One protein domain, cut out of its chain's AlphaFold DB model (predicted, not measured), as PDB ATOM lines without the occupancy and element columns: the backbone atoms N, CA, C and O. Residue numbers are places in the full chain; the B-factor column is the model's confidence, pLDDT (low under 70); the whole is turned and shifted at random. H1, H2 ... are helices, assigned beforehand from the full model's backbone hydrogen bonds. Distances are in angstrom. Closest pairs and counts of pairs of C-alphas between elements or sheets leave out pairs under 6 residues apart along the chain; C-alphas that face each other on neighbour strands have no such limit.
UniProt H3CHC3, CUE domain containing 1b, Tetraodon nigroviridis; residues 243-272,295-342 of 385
ATOM      1  N   GLU A 243     -25.444  20.648 -13.249       88.88
ATOM      2  CA  GLU A 243     -25.628  21.295 -11.945       88.88
ATOM      3  C   GLU A 243     -24.485  21.045 -10.943       88.88
ATOM      4  O   GLU A 243     -24.227  21.869 -10.069       88.88
ATOM      5  N   GLU A 244     -23.766  19.920 -11.028       86.12
ATOM      6  CA  GLU A 244     -22.602  19.662 -10.162       86.12
ATOM      7  C   GLU A 244     -21.453  20.624 -10.487       86.12
ATOM      8  O   GLU A 244     -20.776  21.127  -9.588       86.12
ATOM      9  N   PHE A 245     -21.249  20.914 -11.774       88.81
ATOM     10  CA  PHE A 245     -20.232  21.866 -12.200       88.81
ATOM     11  C   PHE A 245     -20.622  23.294 -11.833       88.81
ATOM     12  O   PHE A 245     -19.767  24.046 -11.365       88.81
ATOM     13  N   MET A 246     -21.897  23.657 -11.985       90.94
ATOM     14  CA  MET A 246     -22.375  24.972 -11.563       90.94
ATOM     15  C   MET A 246     -22.190  25.181 -10.055       90.94
ATOM     16  O   MET A 246     -21.630  26.199  -9.643       90.94
ATOM     17  N   ARG A 247     -22.504  24.169  -9.236       88.56
ATOM     18  CA  ARG A 247     -22.209  24.187  -7.795       88.56
ATOM     19  C   ARG A 247     -20.711  24.263  -7.491       88.56
ATOM     20  O   ARG A 247     -20.315  25.011  -6.602       88.56
ATOM     21  N   GLU A 248     -19.852  23.539  -8.213       88.44
ATOM     22  CA  GLU A 248     -18.389  23.629  -8.030       88.44
ATOM     23  C   GLU A 248     -17.851  25.014  -8.433       88.44
ATOM     24  O   GLU A 248     -16.940  25.542  -7.790       88.44
ATOM     25  N   LEU A 249     -18.448  25.644  -9.446       90.81
ATOM     26  CA  LEU A 249     -18.111  26.998  -9.865       90.81
ATOM     27  C   LEU A 249     -18.530  28.035  -8.813       90.81
ATOM     28  O   LEU A 249     -17.745  28.929  -8.496       90.81
ATOM     29  N   GLN A 250     -19.721  27.887  -8.228       87.19
ATOM     30  CA  GLN A 250     -20.202  28.721  -7.120       87.19
ATOM     31  C   GLN A 250     -19.390  28.504  -5.831       87.19
ATOM     32  O   GLN A 250     -19.183  29.439  -5.057       87.19
ATOM     33  N   ARG A 251     -18.854  27.295  -5.613       88.50
ATOM     34  CA  ARG A 251     -17.978  26.983  -4.471       88.50
ATOM     35  C   ARG A 251     -16.635  27.714  -4.542       88.50
ATOM     36  O   ARG A 251     -15.984  27.914  -3.514       88.50
ATOM     37  N   ASN A 252     -16.211  28.129  -5.735       91.44
ATOM     38  CA  ASN A 252     -14.975  28.872  -5.916       91.44
ATOM     39  C   ASN A 252     -15.162  30.364  -5.569       91.44
ATOM     40  O   ASN A 252     -15.624  31.166  -6.384       91.44
ATOM     41  N   ARG A 253     -14.759  30.753  -4.348       91.50
ATOM     42  CA  ARG A 253     -14.875  32.143  -3.864       91.50
ATOM     43  C   ARG A 253     -14.049  33.143  -4.669       91.50
ATOM     44  O   ARG A 253     -14.509  34.258  -4.893       91.50
ATOM     45  N   GLU A 254     -12.864  32.755  -5.132       91.69
ATOM     46  CA  GLU A 254     -12.022  33.637  -5.949       91.69
ATOM     47  C   GLU A 254     -12.693  33.965  -7.284       91.69
ATOM     48  O   GLU A 254     -12.699  35.117  -7.723       91.69
ATOM     49  N   PHE A 255     -13.309  32.959  -7.910       93.62
ATOM     50  CA  PHE A 255     -14.069  33.135  -9.140       93.62
ATOM     51  C   PHE A 255     -15.271  34.057  -8.928       93.62
ATOM     52  O   PHE A 255     -15.467  34.980  -9.715       93.62
ATOM     53  N   LEU A 256     -16.047  33.851  -7.861       93.00
ATOM     54  CA  LEU A 256     -17.250  34.640  -7.588       93.00
ATOM     55  C   LEU A 256     -16.935  36.138  -7.412       93.00
ATOM     56  O   LEU A 256     -17.623  36.982  -7.995       93.00
ATOM     57  N   VAL A 257     -15.856  36.448  -6.682       93.31
ATOM     58  CA  VAL A 257     -15.355  37.817  -6.459       93.31
ATOM     59  C   VAL A 257     -14.850  38.442  -7.762       93.31
ATOM     60  O   VAL A 257     -15.196  39.581  -8.085       93.31
ATOM     61  N   ALA A 258     -14.060  37.711  -8.556       93.06
ATOM     62  CA  ALA A 258     -13.586  38.196  -9.855       93.06
ATOM     63  C   ALA A 258     -14.751  38.455 -10.826       93.06
ATOM     64  O   ALA A 258     -14.802  39.488 -11.496       93.06
ATOM     65  N   LEU A 259     -15.730  37.550 -10.839       94.12
ATOM     66  CA  LEU A 259     -16.939  37.645 -11.642       94.12
ATOM     67  C   LEU A 259     -17.796  38.853 -11.253       94.12
ATOM     68  O   LEU A 259     -18.374  39.509 -12.114       94.12
ATOM     69  N   GLU A 260     -17.910  39.152  -9.960       92.62
ATOM     70  CA  GLU A 260     -18.618  40.339  -9.474       92.62
ATOM     71  C   GLU A 260     -17.923  41.634  -9.894       92.62
ATOM     72  O   GLU A 260     -18.572  42.542 -10.418       92.62
ATOM     73  N   ARG A 261     -16.593  41.679  -9.778       92.56
ATOM     74  CA  ARG A 261     -15.786  42.813 -10.238       92.56
ATOM     75  C   ARG A 261     -15.973  43.084 -11.731       92.56
ATOM     76  O   ARG A 261     -16.105  44.237 -12.144       92.56
ATOM     77  N   ASP A 262     -16.002  42.029 -12.541       94.12
ATOM     78  CA  ASP A 262     -16.208  42.135 -13.985       94.12
ATOM     79  C   ASP A 262     -17.635  42.562 -14.340       94.12
ATOM     80  O   ASP A 262     -17.811  43.411 -15.218       94.12
ATOM     81  N   ARG A 263     -18.645  42.043 -13.627       92.94
ATOM     82  CA  ARG A 263     -20.040  42.469 -13.794       92.94
ATOM     83  C   ARG A 263     -20.194  43.961 -13.515       92.94
ATOM     84  O   ARG A 263     -20.731  44.668 -14.362       92.94
ATOM     85  N   LEU A 264     -19.687  44.452 -12.382       89.69
ATOM     86  CA  LEU A 264     -19.741  45.880 -12.034       89.69
ATOM     87  C   LEU A 264     -19.056  46.741 -13.099       89.69
ATOM     88  O   LEU A 264     -19.548  47.806 -13.472       89.69
ATOM     89  N   LYS A 265     -17.936  46.257 -13.647       88.69
ATOM     90  CA  LYS A 265     -17.212  46.931 -14.728       88.69
ATOM     91  C   LYS A 265     -18.002  46.960 -16.039       88.69
ATOM     92  O   LYS A 265     -17.901  47.941 -16.776       88.69
ATOM     93  N   TYR A 266     -18.752  45.908 -16.352       87.12
ATOM     94  CA  TYR A 266     -19.638  45.861 -17.516       87.12
ATOM     95  C   TYR A 266     -20.851  46.785 -17.334       87.12
ATOM     96  O   TYR A 266     -21.124  47.607 -18.207       87.12
ATOM     97  N   GLU A 267     -21.505  46.725 -16.173       86.62
ATOM     98  CA  GLU A 267     -22.632  47.585 -15.791       86.62
ATOM     99  C   GLU A 267     -22.248  49.069 -15.867       86.62
ATOM    100  O   GLU A 267     -22.910  49.845 -16.546       86.62
ATOM    101  N   SER A 268     -21.095  49.448 -15.308       86.12
ATOM    102  CA  SER A 268     -20.586  50.830 -15.360       86.12
ATOM    103  C   SER A 268     -20.386  51.343 -16.793       86.12
ATOM    104  O   SER A 268     -20.590  52.523 -17.075       86.12
ATOM    105  N   LYS A 269     -19.982  50.467 -17.723       81.19
ATOM    106  CA  LYS A 269     -19.831  50.822 -19.143       81.19
ATOM    107  C   LYS A 269     -21.180  50.924 -19.844       81.19
ATOM    108  O   LYS A 269     -21.356  51.817 -20.666       81.19
ATOM    109  N   ARG A 270     -22.118  50.040 -19.501       80.38
ATOM    110  CA  ARG A 270     -23.473  50.017 -20.056       80.38
ATOM    111  C   ARG A 270     -24.281  51.231 -19.604       80.38
ATOM    112  O   ARG A 270     -24.904  51.870 -20.443       80.38
ATOM    113  N   SER A 271     -24.198  51.616 -18.331       71.81
ATOM    114  CA  SER A 271     -24.855  52.814 -17.794       71.81
ATOM    115  C   SER A 271     -24.288  54.111 -18.381       71.81
ATOM    116  O   SER A 271     -25.022  55.076 -18.551       71.81
ATOM    117  N   LYS A 272     -23.009  54.130 -18.787       62.69
ATOM    118  CA  LYS A 272     -22.408  55.275 -19.494       62.69
ATOM    119  C   LYS A 272     -22.895  55.417 -20.945       62.69
ATOM    120  O   LYS A 272     -22.862  56.519 -21.478       62.69
ATOM    121  N   ALA A 295     -33.443  27.256  -5.969       55.84
ATOM    122  CA  ALA A 295     -32.176  26.742  -6.490       55.84
ATOM    123  C   ALA A 295     -32.095  26.809  -8.029       55.84
ATOM    124  O   ALA A 295     -31.037  27.107  -8.579       55.84
ATOM    125  N   VAL A 296     -33.216  26.583  -8.728       56.75
ATOM    126  CA  VAL A 296     -33.293  26.672 -10.198       56.75
ATOM    127  C   VAL A 296     -33.234  28.133 -10.657       56.75
ATOM    128  O   VAL A 296     -32.598  28.455 -11.665       56.75
ATOM    129  N   SER A 297     -33.861  29.034  -9.902       63.56
ATOM    130  CA  SER A 297     -33.881  30.465 -10.205       63.56
ATOM    131  C   SER A 297     -32.531  31.138  -9.917       63.56
ATOM    132  O   SER A 297     -32.056  31.938 -10.726       63.56
ATOM    133  N   ASP A 298     -31.865  30.771  -8.822       77.38
ATOM    134  CA  ASP A 298     -30.531  31.264  -8.461       77.38
ATOM    135  C   ASP A 298     -29.470  30.776  -9.468       77.38
ATOM    136  O   ASP A 298     -28.596  31.535  -9.897       77.38
ATOM    137  N   GLU A 299     -29.622  29.549  -9.983       83.12
ATOM    138  CA  GLU A 299     -28.791  29.014 -11.067       83.12
ATOM    139  C   GLU A 299     -28.976  29.787 -12.385       83.12
ATOM    140  O   GLU A 299     -28.004  30.136 -13.064       83.12
ATOM    141  N   ALA A 300     -30.218  30.117 -12.751       86.06
ATOM    142  CA  ALA A 300     -30.509  30.914 -13.942       86.06
ATOM    143  C   ALA A 300     -29.916  32.335 -13.847       86.06
ATOM    144  O   ALA A 300     -29.310  32.826 -14.807       86.06
ATOM    145  N   LEU A 301     -30.009  32.972 -12.676       83.81
ATOM    146  CA  LEU A 301     -29.389  34.275 -12.402       83.81
ATOM    147  C   LEU A 301     -27.859  34.200 -12.440       83.81
ATOM    148  O   LEU A 301     -27.188  35.104 -12.952       83.81
ATOM    149  N   PHE A 302     -27.285  33.109 -11.941       87.75
ATOM    150  CA  PHE A 302     -25.847  32.902 -11.979       87.75
ATOM    151  C   PHE A 302     -25.336  32.723 -13.416       87.75
ATOM    152  O   PHE A 302     -24.348  33.356 -13.796       87.75
ATOM    153  N   ARG A 303     -26.045  31.974 -14.269       88.75
ATOM    154  CA  ARG A 303     -25.748  31.881 -15.715       88.75
ATOM    155  C   ARG A 303     -25.764  33.244 -16.403       88.75
ATOM    156  O   ARG A 303     -24.882  33.535 -17.216       88.75
ATOM    157  N   ASP A 304     -26.715  34.099 -16.042       88.69
ATOM    158  CA  ASP A 304     -26.768  35.477 -16.523       88.69
ATOM    159  C   ASP A 304     -25.513  36.262 -16.110       88.69
ATOM    160  O   ASP A 304     -24.884  36.936 -16.926       88.69
ATOM    161  N   LYS A 305     -25.065  36.094 -14.860       88.88
ATOM    162  CA  LYS A 305     -23.825  36.694 -14.350       88.88
ATOM    163  C   LYS A 305     -22.595  36.211 -15.121       88.88
ATOM    164  O   LYS A 305     -21.692  37.007 -15.390       88.88
ATOM    165  N   LEU A 306     -22.563  34.938 -15.516       91.50
ATOM    166  CA  LEU A 306     -21.470  34.359 -16.295       91.50
ATOM    167  C   LEU A 306     -21.309  34.999 -17.684       91.50
ATOM    168  O   LEU A 306     -20.177  35.155 -18.150       91.50
ATOM    169  N   LYS A 307     -22.397  35.385 -18.362       88.56
ATOM    170  CA  LYS A 307     -22.330  35.814 -19.774       88.56
ATOM    171  C   LYS A 307     -21.426  37.037 -19.993       88.56
ATOM    172  O   LYS A 307     -20.731  37.123 -21.005       88.56
ATOM    173  N   HIS A 308     -21.381  37.939 -19.012       85.94
ATOM    174  CA  HIS A 308     -20.625  39.194 -19.062       85.94
ATOM    175  C   HIS A 308     -19.271  39.133 -18.342       85.94
ATOM    176  O   HIS A 308     -18.644  40.169 -18.114       85.94
ATOM    177  N   MET A 309     -18.798  37.938 -17.983       91.12
ATOM    178  CA  MET A 309     -17.509  37.795 -17.313       91.12
ATOM    179  C   MET A 309     -16.339  38.273 -18.186       91.12
ATOM    180  O   MET A 309     -16.326  38.095 -19.411       91.12
ATOM    181  N   GLY A 310     -15.314  38.834 -17.545       91.38
ATOM    182  CA  GLY A 310     -14.092  39.281 -18.198       91.38
ATOM    183  C   GLY A 310     -13.200  38.122 -18.644       91.38
ATOM    184  O   GLY A 310     -13.402  36.962 -18.295       91.38
ATOM    185  N   LYS A 311     -12.174  38.432 -19.445       93.12
ATOM    186  CA  LYS A 311     -11.280  37.427 -20.055       93.12
ATOM    187  C   LYS A 311     -10.500  36.607 -19.015       93.12
ATOM    188  O   LYS A 311     -10.305  35.410 -19.203       93.12
ATOM    189  N   SER A 312     -10.068  37.236 -17.920       91.88
ATOM    190  CA  SER A 312      -9.376  36.574 -16.802       91.88
ATOM    191  C   SER A 312     -10.297  35.608 -16.063       91.88
ATOM    192  O   SER A 312      -9.929  34.459 -15.831       91.88
ATOM    193  N   THR A 313     -11.515  36.055 -15.759       93.69
ATOM    194  CA  THR A 313     -12.550  35.250 -15.103       93.69
ATOM    195  C   THR A 313     -12.991  34.097 -15.999       93.69
ATOM    196  O   THR A 313     -13.096  32.961 -15.546       93.69
ATOM    197  N   ARG A 314     -13.103  34.343 -17.310       92.00
ATOM    198  CA  ARG A 314     -13.314  33.298 -18.313       92.00
ATOM    199  C   ARG A 314     -12.195  32.269 -18.268       92.00
ATOM    200  O   ARG A 314     -12.482  31.095 -18.109       92.00
ATOM    201  N   LYS A 315     -10.924  32.674 -18.287       93.69
ATOM    202  CA  LYS A 315      -9.795  31.735 -18.157       93.69
ATOM    203  C   LYS A 315      -9.877  30.884 -16.878       93.69
ATOM    204  O   LYS A 315      -9.572  29.695 -16.933       93.69
ATOM    205  N   LYS A 316     -10.328  31.462 -15.759       92.69
ATOM    206  CA  LYS A 316     -10.571  30.721 -14.509       92.69
ATOM    207  C   LYS A 316     -11.693  29.690 -14.634       92.69
ATOM    208  O   LYS A 316     -11.540  28.584 -14.132       92.69
ATOM    209  N   LEU A 317     -12.760  29.992 -15.369       93.19
ATOM    210  CA  LEU A 317     -13.804  29.012 -15.681       93.19
ATOM    211  C   LEU A 317     -13.241  27.801 -16.442       93.19
ATOM    212  O   LEU A 317     -13.529  26.667 -16.068       93.19
ATOM    213  N   PHE A 318     -12.398  28.022 -17.458       92.12
ATOM    214  CA  PHE A 318     -11.738  26.929 -18.195       92.12
ATOM    215  C   PHE A 318     -10.826  26.088 -17.285       92.12
ATOM    216  O   PHE A 318     -10.767  24.866 -17.414       92.12
ATOM    217  N   GLU A 319     -10.121  26.725 -16.347       92.62
ATOM    218  CA  GLU A 319      -9.278  26.038 -15.363       92.62
ATOM    219  C   GLU A 319     -10.107  25.128 -14.441       92.62
ATOM    220  O   GLU A 319      -9.772  23.955 -14.271       92.62
ATOM    221  N   ILE A 320     -11.232  25.627 -13.925       91.94
ATOM    222  CA  ILE A 320     -12.159  24.854 -13.084       91.94
ATOM    223  C   ILE A 320     -12.820  23.724 -13.893       91.94
ATOM    224  O   ILE A 320     -12.936  22.598 -13.414       91.94
ATOM    225  N   ALA A 321     -13.190  23.963 -15.154       91.31
ATOM    226  CA  ALA A 321     -13.715  22.927 -16.049       91.31
ATOM    227  C   ALA A 321     -12.698  21.805 -16.313       91.31
ATOM    228  O   ALA A 321     -13.054  20.621 -16.374       91.31
ATOM    229  N   ARG A 322     -11.410  22.154 -16.424       89.75
ATOM    230  CA  ARG A 322     -10.329  21.176 -16.575       89.75
ATOM    231  C   ARG A 322     -10.176  20.313 -15.323       89.75
ATOM    232  O   ARG A 322     -10.135  19.089 -15.447       89.75
ATOM    233  N   THR A 323     -10.139  20.910 -14.132       87.25
ATOM    234  CA  THR A 323     -10.028  20.143 -12.878       87.25
ATOM    235  C   THR A 323     -11.277  19.292 -12.620       87.25
ATOM    236  O   THR A 323     -11.162  18.141 -12.195       87.25
ATOM    237  N   PHE A 324     -12.466  19.785 -12.982       87.00
ATOM    238  CA  PHE A 324     -13.717  19.025 -12.934       87.00
ATOM    239  C   PHE A 324     -13.711  17.823 -13.895       87.00
ATOM    240  O   PHE A 324     -14.082  16.705 -13.520       87.00
ATOM    241  N   SER A 325     -13.209  18.007 -15.122       83.94
ATOM    242  CA  SER A 325     -13.002  16.912 -16.084       83.94
ATOM    243  C   SER A 325     -12.090  15.824 -15.524       83.94
ATOM    244  O   SER A 325     -12.332  14.635 -15.721       83.94
ATOM    245  N   GLU A 326     -11.014  16.210 -14.843       78.62
ATOM    246  CA  GLU A 326     -10.050  15.272 -14.271       78.62
ATOM    247  C   GLU A 326     -10.651  14.490 -13.090       78.62
ATOM    248  O   GLU A 326     -10.529  13.261 -13.016       78.62
ATOM    249  N   LYS A 327     -11.413  15.186 -12.234       73.00
ATOM    250  CA  LYS A 327     -12.169  14.616 -11.108       73.00
ATOM    251  C   LYS A 327     -13.212  13.592 -11.573       73.00
ATOM    252  O   LYS A 327     -13.330  12.513 -10.989       73.00
ATOM    253  N   THR A 328     -13.917  13.874 -12.668       68.38
ATOM    254  CA  THR A 328     -14.961  12.988 -13.215       68.38
ATOM    255  C   THR A 328     -14.396  11.835 -14.057       68.38
ATOM    256  O   THR A 328     -14.884  10.704 -13.958       68.38
ATOM    257  N   LYS A 329     -13.308  12.040 -14.816       63.66
ATOM    258  CA  LYS A 329     -12.625  10.973 -15.581       63.66
ATOM    259  C   LYS A 329     -12.025   9.886 -14.682       63.66
ATOM    260  O   LYS A 329     -12.079   8.704 -15.035       63.66
ATOM    261  N   ARG A 330     -11.535  10.234 -13.485       57.44
ATOM    262  CA  ARG A 330     -11.020   9.254 -12.509       57.44
ATOM    263  C   ARG A 330     -12.079   8.263 -12.006       57.44
ATOM    264  O   ARG A 330     -11.737   7.117 -11.713       57.44
ATOM    265  N   ARG A 331     -13.368   8.630 -12.004       55.91
ATOM    266  CA  ARG A 331     -14.475   7.715 -11.650       55.91
ATOM    267  C   ARG A 331     -14.727   6.643 -12.726       55.91
ATOM    268  O   ARG A 331     -15.122   5.532 -12.386       55.91
ATOM    269  N   LYS A 332     -14.425   6.920 -14.004       52.38
ATOM    270  CA  LYS A 332     -14.545   5.943 -15.112       52.38
ATOM    271  C   LYS A 332     -13.376   4.944 -15.175       52.38
ATOM    272  O   LYS A 332     -13.581   3.807 -15.587       52.38
ATOM    273  N   SER A 333     -12.177   5.323 -14.721       48.38
ATOM    274  CA  SER A 333     -11.006   4.421 -14.674       48.38
ATOM    275  C   SER A 333     -11.102   3.367 -13.556       48.38
ATOM    276  O   SER A 333     -10.774   2.200 -13.776       48.38
ATOM    277  N   ARG A 334     -11.661   3.719 -12.385       50.72
ATOM    278  CA  ARG A 334     -11.835   2.771 -11.260       50.72
ATOM    279  C   ARG A 334     -12.744   1.578 -11.595       50.72
ATOM    280  O   ARG A 334     -12.491   0.486 -11.098       50.72
ATOM    281  N   ARG A 335     -13.728   1.739 -12.494       51.84
ATOM    282  CA  ARG A 335     -14.549   0.617 -12.996       51.84
ATOM    283  C   ARG A 335     -13.762  -0.367 -13.869       51.84
ATOM    284  O   ARG A 335     -14.037  -1.557 -13.815       51.84
ATOM    285  N   LYS A 336     -12.763   0.097 -14.629       51.69
ATOM    286  CA  LYS A 336     -11.933  -0.782 -15.474       51.69
ATOM    287  C   LYS A 336     -10.883  -1.560 -14.679       51.69
ATOM    288  O   LYS A 336     -10.542  -2.670 -15.066       51.69
ATOM    289  N   VAL A 337     -10.402  -1.007 -13.564       51.53
ATOM    290  CA  VAL A 337      -9.476  -1.717 -12.663       51.53
ATOM    291  C   VAL A 337     -10.211  -2.777 -11.836       51.53
ATOM    292  O   VAL A 337      -9.681  -3.869 -11.664       51.53
ATOM    293  N   LEU A 338     -11.449  -2.507 -11.400       50.44
ATOM    294  CA  LEU A 338     -12.262  -3.494 -10.679       50.44
ATOM    295  C   LEU A 338     -12.714  -4.654 -11.583       50.44
ATOM    296  O   LEU A 338     -12.542  -5.803 -11.194       50.44
ATOM    297  N   LEU A 339     -13.164  -4.401 -12.821       53.88
ATOM    298  CA  LEU A 339     -13.536  -5.486 -13.751       53.88
ATOM    299  C   LEU A 339     -12.353  -6.393 -14.134       53.88
ATOM    300  O   LEU A 339     -12.534  -7.590 -14.333       53.88
ATOM    301  N   LYS A 340     -11.126  -5.854 -14.198       48.62
ATOM    302  CA  LYS A 340      -9.928  -6.644 -14.530       48.62
ATOM    303  C   LYS A 340      -9.466  -7.556 -13.384       48.62
ATOM    304  O   LYS A 340      -8.668  -8.452 -13.637       48.62
ATOM    305  N   ARG A 341      -9.968  -7.371 -12.151       48.41
ATOM    306  CA  ARG A 341      -9.712  -8.300 -11.033       48.41
ATOM    307  C   ARG A 341     -10.701  -9.466 -10.963       48.41
ATOM    308  O   ARG A 341     -10.397 -10.440 -10.291       48.41
ATOM    309  N   HIS A 342     -11.832  -9.403 -11.671       45.03
ATOM    310  CA  HIS A 342     -12.809 -10.500 -11.695       45.03
ATOM    311  C   HIS A 342     -12.637 -11.457 -12.885       45.03
ATOM    312  O   HIS A 342     -13.194 -12.544 -12.863       45.03
TER     313      HIS A 342
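This is residues 243 to 272 and 295 to 342 of the 385 residues of the protein "CUE domain containing 1b" of Tetraodon nigroviridis (UniProt H3CHC3). Long helix H4 packs its first part on H1 and H2, with H3 beside them, and sticks out with residues 326 to 342. The 78 printed residues have four named helices, H1 to H4 in order, and no named strand: all helix. The whole is only just loose, close to extended, radius of gyration of the C-alphas 17.2 A, spanning 67 by 26 by 17 A.

Find C-alpha 311 at (-11.280, 37.427, -20.055); from there H4, residues 311 to 342, runs 48.7 A to C-alpha 342 at (-12.809, -10.500, -11.695). H2 is residues 253 to 272, 28.9 A; H3, 295 to 307, 18.9 A; H1, 243 to 251, 12.1 A.

H4 touches H2, closest at the C-alphas of Thr 313 and Leu 259, 6.1 A, and H1, at those of Ile 320 and Leu 249, 7.1 A. H3 only just touches H2, with 3 pairs of C-alphas within 8 A. Every O i to N i+4 pair is within hydrogen-bond range in H1, H2 and H3, and 22 of 28 in H4.

Residues 273 to 294 are not printed; C-alphas 272 and 295 stand 32.8 A apart. Look for pLDDT under 70 at residues 272, 295 to 297 and 328 to 342.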